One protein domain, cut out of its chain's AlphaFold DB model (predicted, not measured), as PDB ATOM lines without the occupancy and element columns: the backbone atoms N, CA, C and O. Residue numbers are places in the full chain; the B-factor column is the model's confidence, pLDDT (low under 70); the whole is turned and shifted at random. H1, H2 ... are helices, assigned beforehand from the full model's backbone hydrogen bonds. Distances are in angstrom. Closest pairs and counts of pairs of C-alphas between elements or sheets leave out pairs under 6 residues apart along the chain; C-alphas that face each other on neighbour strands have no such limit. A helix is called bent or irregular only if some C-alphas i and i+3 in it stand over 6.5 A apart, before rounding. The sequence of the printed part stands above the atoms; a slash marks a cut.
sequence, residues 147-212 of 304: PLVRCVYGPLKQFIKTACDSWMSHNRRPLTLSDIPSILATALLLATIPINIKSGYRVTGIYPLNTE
ATOM      1  N   PRO A 147     146.088 107.850 147.581       78.44
ATOM      2  CA  PRO A 147     144.627 107.890 147.727       78.44
ATOM      3  C   PRO A 147     144.190 108.284 149.142       78.44
ATOM      4  O   PRO A 147     143.286 109.098 149.326       78.44
ATOM      5  N   LEU A 148     144.902 107.774 150.152       75.75
ATOM      6  CA  LEU A 148     144.634 108.049 151.564       75.75
ATOM      7  C   LEU A 148     144.783 109.542 151.905       75.75
ATOM      8  O   LEU A 148     143.964 110.108 152.630       75.75
ATOM      9  N   VAL A 149     145.789 110.201 151.319       80.38
ATOM     10  CA  VAL A 149     146.025 111.642 151.498       80.38
ATOM     11  C   VAL A 149     144.954 112.466 150.790       80.38
ATOM     12  O   VAL A 149     144.518 113.477 151.337       80.38
ATOM     13  N   ARG A 150     144.514 112.035 149.603       80.81
ATOM     14  CA  ARG A 150     143.534 112.769 148.789       80.81
ATOM     15  C   ARG A 150     142.118 112.706 149.352       80.81
ATOM     16  O   ARG A 150     141.434 113.723 149.309       80.81
ATOM     17  N   CYS A 151     141.691 111.557 149.880       82.12
ATOM     18  CA  CYS A 151     140.270 111.337 150.165       82.12
ATOM     19  C   CYS A 151     139.929 110.862 151.578       82.12
ATOM     20  O   CYS A 151     138.781 111.019 151.974       82.12
ATOM     21  N   VAL A 152     140.874 110.337 152.365       83.06
ATOM     22  CA  VAL A 152     140.561 109.832 153.718       83.06
ATOM     23  C   VAL A 152     140.996 110.816 154.796       83.06
ATOM     24  O   VAL A 152     140.211 111.149 155.678       83.06
ATOM     25  N   TYR A 153     142.218 111.352 154.722       82.62
ATOM     26  CA  TYR A 153     142.733 112.220 155.788       82.62
ATOM     27  C   TYR A 153     142.030 113.575 155.906       82.62
ATOM     28  O   TYR A 153     141.953 114.112 157.010       82.62
ATOM     29  N   GLY A 154     141.524 114.133 154.805       85.88
ATOM     30  CA  GLY A 154     140.732 115.366 154.840       85.88
ATOM     31  C   GLY A 154     139.445 115.187 155.656       85.88
ATOM     32  O   GLY A 154     139.309 115.828 156.701       85.88
ATOM     33  N   PRO A 155     138.549 114.271 155.242       86.19
ATOM     34  CA  PRO A 155     137.335 113.947 155.990       86.19
ATOM     35  C   PRO A 155     137.609 113.455 157.411       86.19
ATOM     36  O   PRO A 155     136.938 113.885 158.342       86.19
ATOM     37  N   LEU A 156     138.640 112.628 157.622       86.56
ATOM     38  CA  LEU A 156     138.998 112.137 158.956       86.56
ATOM     39  C   LEU A 156     139.271 113.277 159.940       86.56
ATOM     40  O   LEU A 156     138.754 113.263 161.052       86.56
ATOM     41  N   LYS A 157     140.047 114.289 159.535       86.50
ATOM     42  CA  LYS A 157     140.313 115.460 160.386       86.50
ATOM     43  C   LYS A 157     139.033 116.210 160.741       86.50
ATOM     44  O   LYS A 157     138.897 116.664 161.873       86.50
ATOM     45  N   GLN A 158     138.108 116.330 159.790       89.56
ATOM     46  CA  GLN A 158     136.818 116.979 160.015       89.56
ATOM     47  C   GLN A 158     135.957 116.171 160.987       89.56
ATOM     48  O   GLN A 158     135.461 116.734 161.955       89.56
ATOM     49  N   PHE A 159     135.845 114.856 160.798       88.75
ATOM     50  CA  PHE A 159     135.067 113.998 161.692       88.75
ATOM     51  C   PHE A 159     135.641 113.943 163.103       88.75
ATOM     52  O   PHE A 159     134.873 113.999 164.057       88.75
ATOM     53  N   ILE A 160     136.969 113.896 163.251       89.06
ATOM     54  CA  ILE A 160     137.612 113.992 164.567       89.06
ATOM     55  C   ILE A 160     137.259 115.326 165.222       89.06
ATOM     56  O   ILE A 160     136.857 115.331 166.379       89.06
ATOM     57  N   LYS A 161     137.364 116.445 164.491       90.00
ATOM     58  CA  LYS A 161     137.016 117.770 165.018       90.00
ATOM     59  C   LYS A 161     135.568 117.800 165.518       90.00
ATOM     60  O   LYS A 161     135.342 118.079 166.688       90.00
ATOM     61  N   THR A 162     134.613 117.414 164.673       92.31
ATOM     62  CA  THR A 162     133.186 117.392 165.026       92.31
ATOM     63  C   THR A 162     132.891 116.460 166.203       92.31
ATOM     64  O   THR A 162     132.091 116.792 167.076       92.31
ATOM     65  N   ALA A 163     133.530 115.290 166.251       89.25
ATOM     66  CA  ALA A 163     133.343 114.337 167.336       89.25
ATOM     67  C   ALA A 163     133.944 114.843 168.657       89.25
ATOM     68  O   ALA A 163     133.309 114.686 169.696       89.25
ATOM     69  N   CYS A 164     135.106 115.500 168.622       90.44
ATOM     70  CA  CYS A 164     135.668 116.189 169.783       90.44
ATOM     71  C   CYS A 164     134.740 117.310 170.272       90.44
ATOM     72  O   CYS A 164     134.445 117.366 171.462       90.44
ATOM     73  N   ASP A 165     134.239 118.160 169.372       90.19
ATOM     74  CA  ASP A 165     133.354 119.285 169.712       90.19
ATOM     75  C   ASP A 165     132.039 118.797 170.344       90.19
ATOM     76  O   ASP A 165     131.589 119.316 171.371       90.19
ATOM     77  N   SER A 166     131.458 117.729 169.787       90.94
ATOM     78  CA  SER A 166     130.282 117.064 170.354       90.94
ATOM     79  C   SER A 166     130.589 116.462 171.725       90.94
ATOM     80  O   SER A 166     129.836 116.666 172.676       90.94
ATOM     81  N   TRP A 167     131.715 115.758 171.862       90.81
ATOM     82  CA  TRP A 167     132.103 115.128 173.120       90.81
ATOM     83  C   TRP A 167     132.312 116.159 174.232       90.81
ATOM     84  O   TRP A 167     131.816 115.948 175.335       90.81
ATOM     85  N   MET A 168     132.976 117.281 173.943       89.06
ATOM     86  CA  MET A 168     133.193 118.372 174.903       89.06
ATOM     87  C   MET A 168     131.889 119.083 175.279       89.06
ATOM     88  O   MET A 168     131.726 119.498 176.421       89.06
ATOM     89  N   SER A 169     130.938 119.190 174.350       90.00
ATOM     90  CA  SER A 169     129.616 119.763 174.643       90.00
ATOM     91  C   SER A 169     128.795 118.885 175.597       90.00
ATOM     92  O   SER A 169     128.067 119.398 176.442       90.00
ATOM     93  N   HIS A 170     128.916 117.559 175.480       90.75
ATOM     94  CA  HIS A 170     128.172 116.612 176.317       90.75
ATOM     95  C   HIS A 170     128.867 116.313 177.649       90.75
ATOM     96  O   HIS A 170     128.204 116.090 178.661       90.75
ATOM     97  N   ASN A 171     130.199 116.299 177.665       85.88
ATOM     98  CA  ASN A 171     130.988 115.974 178.842       85.88
ATOM     99  C   ASN A 171     131.569 117.260 179.423       85.88
ATOM    100  O   ASN A 171     132.440 117.882 178.828       85.88
ATOM    101  N   ARG A 172     131.146 117.631 180.634       85.19
ATOM    102  CA  ARG A 172     131.643 118.814 181.364       85.19
ATOM    103  C   ARG A 172     133.054 118.611 181.943       85.19
ATOM    104  O   ARG A 172     133.323 118.989 183.079       85.19
ATOM    105  N   ARG A 173     133.947 117.958 181.195       88.69
ATOM    106  CA  ARG A 173     135.347 117.713 181.560       88.69
ATOM    107  C   ARG A 173     136.253 117.865 180.334       88.69
ATOM    108  O   ARG A 173     135.793 117.622 179.219       88.69
ATOM    109  N   PRO A 174     137.534 118.224 180.513       84.19
ATOM    110  CA  PRO A 174     138.475 118.295 179.402       84.19
ATOM    111  C   PRO A 174     138.699 116.917 178.768       84.19
ATOM    112  O   PRO A 174     138.654 115.881 179.442       84.19
ATOM    113  N   LEU A 175     138.961 116.922 177.460       86.06
ATOM    114  CA  LEU A 175     139.277 115.722 176.695       86.06
ATOM    115  C   LEU A 175     140.622 115.140 177.149       86.06
ATOM    116  O   LEU A 175     141.632 115.844 177.178       86.06
ATOM    117  N   THR A 176     140.648 113.846 177.469       85.00
ATOM    118  CA  THR A 176     141.864 113.152 177.915       85.00
ATOM    119  C   THR A 176     142.339 112.120 176.895       85.00
ATOM    120  O   THR A 176     141.595 111.701 176.008       85.00
ATOM    121  N   LEU A 177     143.589 111.661 177.030       84.88
ATOM    122  CA  LEU A 177     144.184 110.674 176.121       84.88
ATOM    123  C   LEU A 177     143.388 109.357 176.056       84.88
ATOM    124  O   LEU A 177     143.419 108.691 175.024       84.88
ATOM    125  N   SER A 178     142.664 108.983 177.116       82.06
ATOM    126  CA  SER A 178     141.817 107.781 177.134       82.06
ATOM    127  C   SER A 178     140.534 107.916 176.316       82.06
ATOM    128  O   SER A 178     139.968 106.901 175.924       82.06
ATOM    129  N   ASP A 179     140.088 109.140 176.030       83.75
ATOM    130  CA  ASP A 179     138.854 109.401 175.278       83.75
ATOM    131  C   ASP A 179     139.108 109.408 173.756       83.75
ATOM    132  O   ASP A 179     138.242 109.034 172.959       83.75
ATOM    133  N   ILE A 180     140.332 109.772 173.349       84.12
ATOM    134  CA  ILE A 180     140.757 109.877 171.943       84.12
ATOM    135  C   ILE A 180     140.510 108.586 171.142       84.12
ATOM    136  O   ILE A 180     139.987 108.698 170.032       84.12
ATOM    137  N   PRO A 181     140.822 107.370 171.639       84.44
ATOM    138  CA  PRO A 181     140.588 106.140 170.882       84.44
ATOM    139  C   PRO A 181     139.119 105.931 170.509       84.44
ATOM    140  O   PRO A 181     138.834 105.513 169.390       84.44
ATOM    141  N   SER A 182     138.189 106.261 171.411       81.50
ATOM    142  CA  SER A 182     136.753 106.126 171.146       81.50
ATOM    143  C   SER A 182     136.298 107.099 170.061       81.50
ATOM    144  O   SER A 182     135.591 106.709 169.136       81.50
ATOM    145  N   ILE A 183     136.740 108.356 170.144       83.88
ATOM    146  CA  ILE A 183     136.432 109.391 169.148       83.88
ATOM    147  C   ILE A 183     137.019 109.024 167.783       83.88
ATOM    148  O   ILE A 183     136.350 109.138 166.753       83.88
ATOM    149  N   LEU A 184     138.263 108.546 167.773       84.50
ATOM    150  CA  LEU A 184     138.956 108.148 166.559       84.50
ATOM    151  C   LEU A 184     138.292 106.934 165.906       84.50
ATOM    152  O   LEU A 184     138.156 106.924 164.689       84.50
ATOM    153  N   ALA A 185     137.848 105.943 166.684       81.88
ATOM    154  CA  ALA A 185     137.147 104.775 166.157       81.88
ATOM    155  C   ALA A 185     135.888 105.183 165.379       81.88
ATOM    156  O   ALA A 185     135.687 104.744 164.247       81.88
ATOM    157  N   THR A 186     135.081 106.086 165.940       82.62
ATOM    158  CA  THR A 186     133.891 106.610 165.258       82.62
ATOM    159  C   THR A 186     134.264 107.426 164.020       82.62
ATOM    160  O   THR A 186     133.701 107.215 162.948       82.62
ATOM    161  N   ALA A 187     135.238 108.332 164.136       86.88
ATOM    162  CA  ALA A 187     135.650 109.193 163.030       86.88
ATOM    163  C   ALA A 187     136.290 108.415 161.865       86.88
ATOM    164  O   ALA A 187     136.071 108.759 160.704       86.88
ATOM    165  N   LEU A 188     137.053 107.357 162.157       84.31
ATOM    166  CA  LEU A 188     137.666 106.491 161.152       84.31
ATOM    167  C   LEU A 188     136.610 105.787 160.310       84.31
ATOM    168  O   LEU A 188     136.694 105.866 159.090       84.31
ATOM    169  N   LEU A 189     135.590 105.186 160.930       85.12
ATOM    170  CA  LEU A 189     134.517 104.496 160.204       85.12
ATOM    171  C   LEU A 189     133.787 105.422 159.222       85.12
ATOM    172  O   LEU A 189     133.458 105.008 158.111       85.12
ATOM    173  N   LEU A 190     133.587 106.686 159.605       85.75
ATOM    174  CA  LEU A 190     132.980 107.703 158.741       85.75
ATOM    175  C   LEU A 190     133.929 108.172 157.628       85.75
ATOM    176  O   LEU A 190     133.496 108.474 156.517       85.75
ATOM    177  N   ALA A 191     135.234 108.227 157.896       83.12
ATOM    178  CA  ALA A 191     136.227 108.637 156.907       83.12
ATOM    179  C   ALA A 191     136.510 107.547 155.863       83.12
ATOM    180  O   ALA A 191     136.687 107.860 154.684       83.12
ATOM    181  N   THR A 192     136.540 106.278 156.276       83.38
ATOM    182  CA  THR A 192     136.932 105.122 155.454       83.38
ATOM    183  C   THR A 192     135.752 104.438 154.768       83.38
ATOM    184  O   THR A 192     135.783 103.235 154.518       83.38
ATOM    185  N   ILE A 193     134.695 105.188 154.452       81.69
ATOM    186  CA  ILE A 193     133.556 104.650 153.708       81.69
ATOM    187  C   ILE A 193     134.017 104.275 152.286       81.69
ATOM    188  O   ILE A 193     134.787 105.028 151.676       81.69
ATOM    189  N   PRO A 194     133.512 103.163 151.712       81.06
ATOM    190  CA  PRO A 194     133.791 102.736 150.344       81.06
ATOM    191  C   PRO A 194     133.839 103.841 149.299       81.06
ATOM    192  O   PRO A 194     134.706 103.844 148.429       81.06
ATOM    193  N   ILE A 195     132.899 104.778 149.383       84.31
ATOM    194  CA  ILE A 195     132.759 105.856 148.412       84.31
ATOM    195  C   ILE A 195     133.943 106.830 148.450       84.31
ATOM    196  O   ILE A 195     134.437 107.232 147.397       84.31
ATOM    197  N   ASN A 196     134.466 107.133 149.642       82.25
ATOM    198  CA  ASN A 196     135.637 107.992 149.823       82.25
ATOM    199  C   ASN A 196     136.909 107.292 149.351       82.25
ATOM    200  O   ASN A 196     137.786 107.906 148.750       82.25
ATOM    201  N   ILE A 197     137.012 105.988 149.591       81.19
ATOM    202  CA  ILE A 197     138.183 105.217 149.171       81.19
ATOM    203  C   ILE A 197     138.216 105.112 147.647       81.19
ATOM    204  O   ILE A 197     139.223 105.460 147.031       81.19
ATOM    205  N   LYS A 198     137.098 104.715 147.024       82.12
ATOM    206  CA  LYS A 198     136.975 104.616 145.562       82.12
ATOM    207  C   LYS A 198     137.237 105.955 144.873       82.12
ATOM    208  O   LYS A 198     137.946 105.988 143.870       82.12
ATOM    209  N   SER A 199     136.721 107.061 145.413       84.44
ATOM    210  CA  SER A 199     136.998 108.391 144.857       84.44
ATOM    211  C   SER A 199     138.479 108.767 144.970       84.44
ATOM    212  O   SER A 199     139.025 109.334 144.024       84.44
ATOM    213  N   GLY A 200     139.158 108.358 146.048       84.19
ATOM    214  CA  GLY A 200     140.607 108.500 146.208       84.19
ATOM    215  C   GLY A 200     141.394 107.836 145.095       84.19
ATOM    216  O   GLY A 200     142.213 108.493 144.456       84.19
ATOM    217  N   TYR A 201     141.108 106.566 144.814       83.00
ATOM    218  CA  TYR A 201     141.775 105.855 143.721       83.00
ATOM    219  C   TYR A 201     141.477 106.464 142.351       83.00
ATOM    220  O   TYR A 201     142.398 106.605 141.540       83.00
ATOM    221  N   ARG A 202     140.235 106.906 142.127       86.06
ATOM    222  CA  ARG A 202     139.829 107.553 140.875       86.06
ATOM    223  C   ARG A 202     140.598 108.847 140.631       86.06
ATOM    224  O   ARG A 202     141.088 109.056 139.532       86.06
ATOM    225  N   VAL A 203     140.743 109.695 141.653       86.00
ATOM    226  CA  VAL A 203     141.470 110.978 141.559       86.00
ATOM    227  C   VAL A 203     142.968 110.777 141.342       86.00
ATOM    228  O   VAL A 203     143.618 111.627 140.746       86.00
ATOM    229  N   THR A 204     143.530 109.673 141.832       80.56
ATOM    230  CA  THR A 204     144.950 109.347 141.623       80.56
ATOM    231  C   THR A 204     145.239 108.682 140.276       80.56
ATOM    232  O   THR A 204     146.406 108.503 139.948       80.56
ATOM    233  N   GLY A 205     144.208 108.269 139.528       82.31
ATOM    234  CA  GLY A 205     144.359 107.530 138.270       82.31
ATOM    235  C   GLY A 205     144.860 106.096 138.451       82.31
ATOM    236  O   GLY A 205     145.256 105.460 137.484       82.31
ATOM    237  N   ILE A 206     144.862 105.580 139.685       80.31
ATOM    238  CA  ILE A 206     145.319 104.218 139.996       80.31
ATOM    239  C   ILE A 206     144.210 103.209 139.691       80.31
ATOM    240  O   ILE A 206     144.484 102.129 139.173       80.31
ATOM    241  N   TYR A 207     142.960 103.551 140.023       78.12
ATOM    242  CA  TYR A 207     141.811 102.701 139.726       78.12
ATOM    243  C   TYR A 207     140.526 103.517 139.479       78.12
ATOM    244  O   TYR A 207     140.093 104.241 140.382       78.12
ATOM    245  N   PRO A 208     139.881 103.376 138.303       82.00
ATOM    246  CA  PRO A 208     140.411 102.706 137.110       82.00
ATOM    247  C   PRO A 208     141.736 103.347 136.664       82.00
ATOM    248  O   PRO A 208     141.967 104.527 136.931       82.00
ATOM    249  N   LEU A 209     142.619 102.551 136.053       80.69
ATOM    250  CA  LEU A 209     143.923 103.037 135.609       80.69
ATOM    251  C   LEU A 209     143.718 104.123 134.545       80.69
ATOM    252  O   LEU A 209     143.105 103.862 133.512       80.69
ATOM    253  N   ASN A 210     144.218 105.327 134.809       79.62
ATOM    254  CA  ASN A 210     144.180 106.455 133.889       79.62
ATOM    255  C   ASN A 210     145.526 107.183 133.922       79.62
ATOM    256  O   ASN A 210     145.861 107.842 134.908       79.62
ATOM    257  N   THR A 211     146.287 107.051 132.838       78.00
ATOM    258  CA  THR A 211     147.612 107.661 132.675       78.00
ATOM    259  C   THR A 211     147.542 109.154 132.382       78.00
ATOM    260  O   THR A 211     148.462 109.883 132.737       78.00
ATOM    261  N   GLU A 212     146.422 109.624 131.833       82.12
ATOM    262  CA  GLU A 212     146.228 110.999 131.360       82.12
ATOM    263  C   GLU A 212     145.614 111.916 132.427       82.12
ATOM    264  O   GLU A 212     145.074 112.981 132.129       82.12
TER     265      GLU A 212
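This is residues 147 to 212 of the 304 residues of an uncharacterized protein of Araneus ventricosus (UniProt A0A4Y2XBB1). What shape is it? A rod: after the long, kinked helix H1 the chain folds back through H2, which packs on H1, and H3, which packs on residues 147 to 152; residues 168 to 174 stick out. How large? The printed part has 66 residues, three named helices and no named strand, all helix; it is loose, with radius of gyration of the C-alphas 15.3 A and spans 52 by 16 by 14 A.

What touches? H1, residues 147 to 170, touches H2, residues 180 to 191, opposite ways at a steep tilt of 49 degrees; their closest C-alphas, Leu 156 and Ala 191, are 4.9 A apart. With residues 147 to 152 alone, H1 touches H3, residues 194 to 204, opposite ways at a steep tilt of 40 degrees; their closest C-alphas, Pro 147 and Gly 200, are 4.3 A apart. H2 and H3 meet only through their link. Which O i to N i+4 pairs are within hydrogen-bond range? Every one in H2 and H3, and 17 of 20 in H1.

Where is H1? It begins at C-alpha 147 (144.627, 107.890, 147.727), spans 34.1 A, kinks 28 degrees near residue 154 and is irregular, C-alphas 150 and 153 being 7.1 A apart. And the others? H2 spans 15.8 A; H3 spans 15.6 A to C-alpha 204 (144.950, 109.347, 141.623).

How long? The C-alphas farthest apart, Arg 172 and Glu 212, are 52.7 A apart. Any breaks? The printed part has no cut, no long link and no residue under pLDDT 70.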